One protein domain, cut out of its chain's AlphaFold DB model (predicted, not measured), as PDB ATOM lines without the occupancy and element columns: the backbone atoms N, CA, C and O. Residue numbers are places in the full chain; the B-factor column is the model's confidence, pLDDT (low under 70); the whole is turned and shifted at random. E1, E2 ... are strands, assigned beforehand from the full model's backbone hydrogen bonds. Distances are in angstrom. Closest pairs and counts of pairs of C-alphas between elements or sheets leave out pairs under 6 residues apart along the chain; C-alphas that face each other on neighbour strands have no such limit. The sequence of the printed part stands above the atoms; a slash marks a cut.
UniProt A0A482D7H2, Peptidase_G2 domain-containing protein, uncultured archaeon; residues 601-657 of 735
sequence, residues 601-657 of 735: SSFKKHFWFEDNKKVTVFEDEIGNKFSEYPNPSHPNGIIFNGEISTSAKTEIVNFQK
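AT A GLANCE: This is residues 601 to 657 of the 735 residues of the protein "Peptidase_G2 domain-containing protein" of uncultured archaeon (UniProt A0A482D7H2). A single strongly twisted antiparallel sheet, with the long hairpin E1-E2 in the middle, E4 along one edge and short E3 on the other; a long loop, residues 629 to 648, leads from E3 round to E4. The 57 printed residues hold four named strands, E1 to E4, in sheet order E3 E2 E1 E4, and no named helix: all strand. E1 E2 E3 form a meander, each strand the antiparallel neighbour of the one before; with E4 beside E1 it is a Greek key. It is compact, radius of gyration of the C-alphas 11.0 A, spanning 31 by 20 by 16 A.

HOW THE PARTS SIT: E1, residues 601 to 610, and E2, residues 613 to 620, form a hairpin at 156 degrees; N 606 and O 617 are 2.8 A apart. E4, residues 649 to 656, is antiparallel to E1 at 141 degrees, with N 603 and O 653 2.8 A apart. E3, residues 625 to 628, forms a hairpin with E2 at 127 degrees, with N 626 and O 618 2.8 A apart.

IN THESE COORDINATES: E1 runs 27.4 A from C-alpha 601 (256.187, 237.018, 219.003); E2 is 22.7 A, E3 8.8 A, and E4 22.5 A, ending at C-alpha 656 (258.173, 240.084, 224.089).

THE WHOLE: The printed part has no cut; E3 to E4 is a long link. Residue 613 is under pLDDT 70.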
ATOM      1  N   SER A 601     257.305 237.321 219.894       83.12
ATOM      2  CA  SER A 601     256.187 237.018 219.003       83.12
ATOM      3  C   SER A 601     256.152 238.057 217.884       83.12
ATOM      4  O   SER A 601     256.178 239.261 218.166       83.12
ATOM      5  N   SER A 602     256.061 237.608 216.633       85.31
ATOM      6  CA  SER A 602     255.934 238.498 215.475       85.31
ATOM      7  C   SER A 602     254.466 238.851 215.242       85.31
ATOM      8  O   SER A 602     253.599 237.979 215.233       85.31
ATOM      9  N   PHE A 603     254.172 240.127 215.012       86.69
ATOM     10  CA  PHE A 603     252.842 240.606 214.644       86.69
ATOM     11  C   PHE A 603     252.924 241.443 213.373       86.69
ATOM     12  O   PHE A 603     253.828 242.261 213.199       86.69
ATOM     13  N   LYS A 604     251.934 241.292 212.493       90.44
ATOM     14  CA  LYS A 604     251.679 242.252 211.421       90.44
ATOM     15  C   LYS A 604     250.870 243.399 212.005       90.44
ATOM     16  O   LYS A 604     249.708 243.241 212.367       90.44
ATOM     17  N   LYS A 605     251.476 244.570 212.105       90.81
ATOM     18  CA  LYS A 605     250.798 245.793 212.512       90.81
ATOM     19  C   LYS A 605     250.246 246.485 211.276       90.81
ATOM     20  O   LYS A 605     250.987 247.044 210.471       90.81
ATOM     21  N   HIS A 606     248.931 246.443 211.148       90.88
ATOM     22  CA  HIS A 606     248.156 247.143 210.136       90.88
ATOM     23  C   HIS A 606     247.723 248.494 210.674       90.88
ATOM     24  O   HIS A 606     247.229 248.592 211.797       90.88
ATOM     25  N   PHE A 607     247.870 249.549 209.886       89.69
ATOM     26  CA  PHE A 607     247.349 250.854 210.271       89.69
ATOM     27  C   PHE A 607     246.793 251.634 209.084       89.69
ATOM     28  O   PHE A 607     247.377 251.656 207.999       89.69
ATOM     29  N   TRP A 608     245.665 252.301 209.316       92.06
ATOM     30  CA  TRP A 608     244.978 253.169 208.360       92.06
ATOM     31  C   TRP A 608     244.319 254.343 209.091       92.06
ATOM     32  O   TRP A 608     244.372 254.439 210.319       92.06
ATOM     33  N   PHE A 609     243.726 255.257 208.331       84.38
ATOM     34  CA  PHE A 609     242.928 256.351 208.870       84.38
ATOM     35  C   PHE A 609     241.462 256.144 208.508       84.38
ATOM     36  O   PHE A 609     241.141 255.889 207.350       84.38
ATOM     37  N   GLU A 610     240.592 256.292 209.498       84.50
ATOM     38  CA  GLU A 610     239.139 256.222 209.366       84.50
ATOM     39  C   GLU A 610     238.551 257.374 210.187       84.50
ATOM     40  O   GLU A 610     238.937 257.569 211.339       84.50
ATOM     41  N   ASP A 611     237.723 258.225 209.576       84.56
ATOM     42  CA  ASP A 611     237.176 259.446 210.197       84.56
ATOM     43  C   ASP A 611     238.226 260.340 210.898       84.56
ATOM     44  O   ASP A 611     238.022 260.837 212.007       84.56
ATOM     45  N   ASN A 612     239.391 260.535 210.261       74.00
ATOM     46  CA  ASN A 612     240.561 261.243 210.813       74.00
ATOM     47  C   ASN A 612     241.160 260.632 212.097       74.00
ATOM     48  O   ASN A 612     242.038 261.241 212.715       74.00
ATOM     49  N   LYS A 613     240.750 259.425 212.494       69.56
ATOM     50  CA  LYS A 613     241.368 258.658 213.578       69.56
ATOM     51  C   LYS A 613     242.263 257.576 212.991       69.56
ATOM     52  O   LYS A 613     241.878 256.856 212.075       69.56
ATOM     53  N   LYS A 614     243.483 257.466 213.517       86.00
ATOM     54  CA  LYS A 614     244.379 256.366 213.162       86.00
ATOM     55  C   LYS A 614     243.869 255.096 213.834       86.00
ATOM     56  O   LYS A 614     243.862 255.022 215.061       86.00
ATOM     57  N   VAL A 615     243.499 254.106 213.038       87.88
ATOM     58  CA  VAL A 615     243.194 252.758 213.516       87.88
ATOM     59  C   VAL A 615     244.467 251.929 213.386       87.88
ATOM     60  O   VAL A 615     245.134 251.965 212.352       87.88
ATOM     61  N   THR A 616     244.848 251.237 214.457       89.38
ATOM     62  CA  THR A 616     245.972 250.293 214.464       89.38
ATOM     63  C   THR A 616     245.434 248.935 214.881       89.38
ATOM     64  O   THR A 616     244.712 248.840 215.869       89.38
ATOM     65  N   VAL A 617     245.766 247.904 214.113       91.75
ATOM     66  CA  VAL A 617     245.369 246.522 214.372       91.75
ATOM     67  C   VAL A 617     246.592 245.637 214.243       91.75
ATOM     68  O   VAL A 617     247.322 245.706 213.260       91.75
ATOM     69  N   PHE A 618     246.811 244.797 215.238       89.69
ATOM     70  CA  PHE A 618     247.862 243.798 215.274       89.69
ATOM     71  C   PHE A 618     247.264 242.453 214.882       89.69
ATOM     72  O   PHE A 618     246.271 242.029 215.464       89.69
ATOM     73  N   GLU A 619     247.856 241.798 213.894       90.44
ATOM     74  CA  GLU A 619     247.524 240.441 213.472       90.44
ATOM     75  C   GLU A 619     248.675 239.514 213.874       90.44
ATOM     76  O   GLU A 619     249.825 239.772 213.511       90.44
ATOM     77  N   ASP A 620     248.385 238.477 214.662       87.69
ATOM     78  CA  ASP A 620     249.388 237.482 215.059       87.69
ATOM     79  C   ASP A 620     249.704 236.478 213.931       87.69
ATOM     80  O   ASP A 620     249.092 236.491 212.861       87.69
ATOM     81  N   GLU A 621     250.674 235.590 214.159       83.06
ATOM     82  CA  GLU A 621     251.114 234.588 213.170       83.06
ATOM     83  C   GLU A 621     250.009 233.592 212.754       83.06
ATOM     84  O   GLU A 621     250.133 232.940 211.717       83.06
ATOM     85  N   ILE A 622     248.923 233.493 213.531       86.81
ATOM     86  CA  ILE A 622     247.789 232.581 213.314       86.81
ATOM     87  C   ILE A 622     246.551 233.341 212.784       86.81
ATOM     88  O   ILE A 622     245.516 232.735 212.508       86.81
ATOM     89  N   GLY A 623     246.655 234.663 212.589       85.50
ATOM     90  CA  GLY A 623     245.630 235.526 212.002       85.50
ATOM     91  C   GLY A 623     244.653 236.174 212.993       85.50
ATOM     92  O   GLY A 623     243.698 236.819 212.549       85.50
ATOM     93  N   ASN A 624     244.855 236.042 214.310       88.88
ATOM     94  CA  ASN A 624     244.012 236.725 215.297       88.88
ATOM     95  C   ASN A 624     244.291 238.226 215.285       88.88
ATOM     96  O   ASN A 624     245.444 238.649 215.221       88.88
ATOM     97  N   LYS A 625     243.230 239.031 215.387       92.00
ATOM     98  CA  LYS A 625     243.296 240.490 215.284       92.00
ATOM     99  C   LYS A 625     243.053 241.147 216.632       92.00
ATOM    100  O   LYS A 625     242.067 240.860 217.311       92.00
ATOM    101  N   PHE A 626     243.903 242.104 216.969       88.81
ATOM    102  CA  PHE A 626     243.834 242.850 218.213       88.81
ATOM    103  C   PHE A 626     243.982 244.346 217.947       88.81
ATOM    104  O   PHE A 626     244.810 244.767 217.148       88.81
ATOM    105  N   SER A 627     243.184 245.163 218.622       86.81
ATOM    106  CA  SER A 627     243.311 246.626 218.598       86.81
ATOM    107  C   SER A 627     244.529 247.099 219.397       86.81
ATOM    108  O   SER A 627     245.138 248.116 219.076       86.81
ATOM    109  N   GLU A 628     244.945 246.295 220.371       81.81
ATOM    110  CA  GLU A 628     246.211 246.410 221.082       81.81
ATOM    111  C   GLU A 628     246.859 245.036 221.161       81.81
ATOM    112  O   GLU A 628     246.180 244.044 221.442       81.81
ATOM    113  N   TYR A 629     248.167 244.972 220.921       80.00
ATOM    114  CA  TYR A 629     248.889 243.715 221.044       80.00
ATOM    115  C   TYR A 629     248.807 243.183 222.493       80.00
ATOM    116  O   TYR A 629     248.763 243.975 223.440       80.00
ATOM    117  N   PRO A 630     248.802 241.855 222.691       75.06
ATOM    118  CA  PRO A 630     248.839 241.261 224.023       75.06
ATOM    119  C   PRO A 630     250.075 241.706 224.815       75.06
ATOM    120  O   PRO A 630     251.209 241.473 224.395       75.06
ATOM    121  N   ASN A 631     249.862 242.338 225.968       78.12
ATOM    122  CA  ASN A 631     250.925 242.869 226.825       78.12
ATOM    123  C   ASN A 631     250.616 242.607 228.315       78.12
ATOM    124  O   ASN A 631     249.518 242.158 228.643       78.12
ATOM    125  N   PRO A 632     251.557 242.847 229.240       75.94
ATOM    126  CA  PRO A 632     251.352 242.555 230.661       75.94
ATOM    127  C   PRO A 632     250.101 243.185 231.291       75.94
ATOM    128  O   PRO A 632     249.485 242.596 232.182       75.94
ATOM    129  N   SER A 633     249.686 244.359 230.813       71.88
ATOM    130  CA  SER A 633     248.455 245.030 231.245       71.88
ATOM    131  C   SER A 633     247.203 244.346 230.667       71.88
ATOM    132  O   SER A 633     246.203 244.168 231.377       71.88
ATOM    133  N   HIS A 634     247.287 243.866 229.421       73.06
ATOM    134  CA  HIS A 634     246.226 243.185 228.668       73.06
ATOM    135  C   HIS A 634     246.713 241.841 228.071       73.06
ATOM    136  O   HIS A 634     247.002 241.769 226.875       73.06
ATOM    137  N   PRO A 635     246.781 240.748 228.867       70.06
ATOM    138  CA  PRO A 635     247.444 239.493 228.469       70.06
ATOM    139  C   PRO A 635     246.813 238.773 227.276       70.06
ATOM    140  O   PRO A 635     247.485 238.028 226.575       70.06
ATOM    141  N   ASN A 636     245.522 239.008 227.044       73.88
ATOM    142  CA  ASN A 636     244.766 238.418 225.937       73.88
ATOM    143  C   ASN A 636     244.629 239.391 224.751       73.88
ATOM    144  O   ASN A 636     243.845 239.138 223.836       73.88
ATOM    145  N   GLY A 637     245.340 240.524 224.795       75.12
ATOM    146  CA  GLY A 637     245.106 241.669 223.919       75.12
ATOM    147  C   GLY A 637     243.699 242.249 224.090       75.12
ATOM    148  O   GLY A 637     242.909 241.814 224.935       75.12
ATOM    149  N   ILE A 638     243.374 243.240 223.267       83.94
ATOM    150  CA  ILE A 638     241.997 243.721 223.107       83.94
ATOM    151  C   ILE A 638     241.530 243.280 221.724       83.94
ATOM    152  O   ILE A 638     241.988 243.827 220.721       83.94
ATOM    153  N   ILE A 639     240.643 242.284 221.665       87.06
ATOM    154  CA  ILE A 639     240.180 241.678 220.406       87.06
ATOM    155  C   ILE A 639     239.608 242.752 219.474       87.06
ATOM    156  O   ILE A 639     238.777 243.568 219.877       87.06
ATOM    157  N   PHE A 640     240.048 242.739 218.217       88.69
ATOM    158  CA  PHE A 640     239.499 243.579 217.160       88.69
ATOM    159  C   PHE A 640     238.565 242.758 216.272       88.69
ATOM    160  O   PHE A 640     239.002 241.863 215.555       88.69
ATOM    161  N   ASN A 641     237.278 243.103 216.293       87.31
ATOM    162  CA  ASN A 641     236.238 242.400 215.532       87.31
ATOM    163  C   ASN A 641     235.970 243.004 214.138       87.31
ATOM    164  O   ASN A 641     235.036 242.578 213.465       87.31
ATOM    165  N   GLY A 642     236.737 244.013 213.713       85.00
ATOM    166  CA  GLY A 642     236.559 244.669 212.415       85.00
ATOM    167  C   GLY A 642     237.358 244.029 211.275       85.00
ATOM    168  O   GLY A 642     238.209 243.151 211.470       85.00
ATOM    169  N   GLU A 643     237.120 244.512 210.058       87.44
ATOM    170  CA  GLU A 643     237.960 244.193 208.902       87.44
ATOM    171  C   GLU A 643     239.155 245.145 208.810       87.44
ATOM    172  O   GLU A 643     239.090 246.306 209.214       87.44
ATOM    173  N   ILE A 644     240.277 244.636 208.300       88.06
ATOM    174  CA  ILE A 644     241.453 245.465 208.028       88.06
ATOM    175  C   ILE A 644     241.182 246.205 206.718       88.06
ATOM    176  O   ILE A 644     240.880 245.574 205.706       88.06
ATOM    177  N   SER A 645     241.287 247.536 206.735       88.38
ATOM    178  CA  SER A 645     241.066 248.355 205.540       88.38
ATOM    179  C   SER A 645     242.021 247.970 204.406       88.38
ATOM    180  O   SER A 645     243.216 247.786 204.625       88.38
ATOM    181  N   THR A 646     241.533 247.965 203.163       88.94
ATOM    182  CA  THR A 646     242.371 247.786 201.960       88.94
ATOM    183  C   THR A 646     243.400 248.904 201.766       88.94
ATOM    184  O   THR A 646     244.358 248.736 201.016       88.94
ATOM    185  N   SER A 647     243.225 250.039 202.450       86.44
ATOM    186  CA  SER A 647     244.179 251.155 202.477       86.44
ATOM    187  C   SER A 647     245.269 251.017 203.549       86.44
ATOM    188  O   SER A 647     246.137 251.889 203.655       86.44
ATOM    189  N   ALA A 648     245.222 249.960 204.367       86.56
ATOM    190  CA  ALA A 648     246.136 249.783 205.483       86.56
ATOM    191  C   ALA A 648     247.575 249.548 205.017       86.56
ATOM    192  O   ALA A 648     247.847 248.780 204.096       86.56
ATOM    193  N   LYS A 649     248.516 250.200 205.703       86.75
ATOM    194  CA  LYS A 649     249.937 249.860 205.622       86.75
ATOM    195  C   LYS A 649     250.248 248.788 206.658       86.75
ATOM    196  O   LYS A 649     249.769 248.883 207.787       86.75
ATOM    197  N   THR A 650     251.068 247.815 206.276       88.88
ATOM    198  CA  THR A 650     251.477 246.701 207.137       88.88
ATOM    199  C   THR A 650     252.972 246.764 207.410       88.88
ATOM    200  O   THR A 650     253.771 246.904 206.486       88.88
ATOM    201  N   GLU A 651     253.347 246.615 208.675       85.50
ATOM    202  CA  GLU A 651     254.731 246.436 209.117       85.50
ATOM    203  C   GLU A 651     254.835 245.223 210.047       85.50
ATOM    204  O   GLU A 651     253.886 244.913 210.768       85.50
ATOM    205  N   ILE A 652     255.964 244.512 210.019       83.94
ATOM    206  CA  ILE A 652     256.232 243.423 210.967       83.94
ATOM    207  C   ILE A 652     256.874 244.032 212.208       83.94
ATOM    208  O   ILE A 652     257.881 244.731 212.110       83.94
ATOM    209  N   VAL A 653     256.291 243.754 213.366       79.44
ATOM    210  CA  VAL A 653     256.783 244.192 214.672       79.44
ATOM    211  C   VAL A 653     256.920 242.988 215.589       79.44
ATOM    212  O   VAL A 653     256.092 242.082 215.562       79.44
ATOM    213  N   ASN A 654     257.967 242.980 216.408       82.12
ATOM    214  CA  ASN A 654     258.250 241.892 217.335       82.12
ATOM    215  C   ASN A 654     258.036 242.383 218.765       82.12
ATOM    216  O   ASN A 654     258.574 243.424 219.144       82.12
ATOM    217  N   PHE A 655     257.276 241.631 219.556       80.62
ATOM    218  CA  PHE A 655     257.006 241.941 220.961       80.62
ATOM    219  C   PHE A 655     257.425 240.786 221.862       80.62
ATOM    220  O   PHE A 655     257.355 239.627 221.463       80.62
ATOM    221  N   GLN A 656     257.825 241.094 223.092       83.94
ATOM    222  CA  GLN A 656     258.173 240.084 224.089       83.94
ATOM    223  C   GLN A 656     256.936 239.264 224.461       83.94
ATOM    224  O   GLN A 656     255.881 239.812 224.794       83.94
ATOM    225  N   LYS A 657     257.048 237.938 224.405       84.88
ATOM    226  CA  LYS A 657     255.960 237.032 224.768       84.88
ATOM    227  C   LYS A 657     255.824 236.981 226.288       84.88
ATOM    228  O   LYS A 657     256.788 236.689 226.985       84.88
TER     229      LYS A 657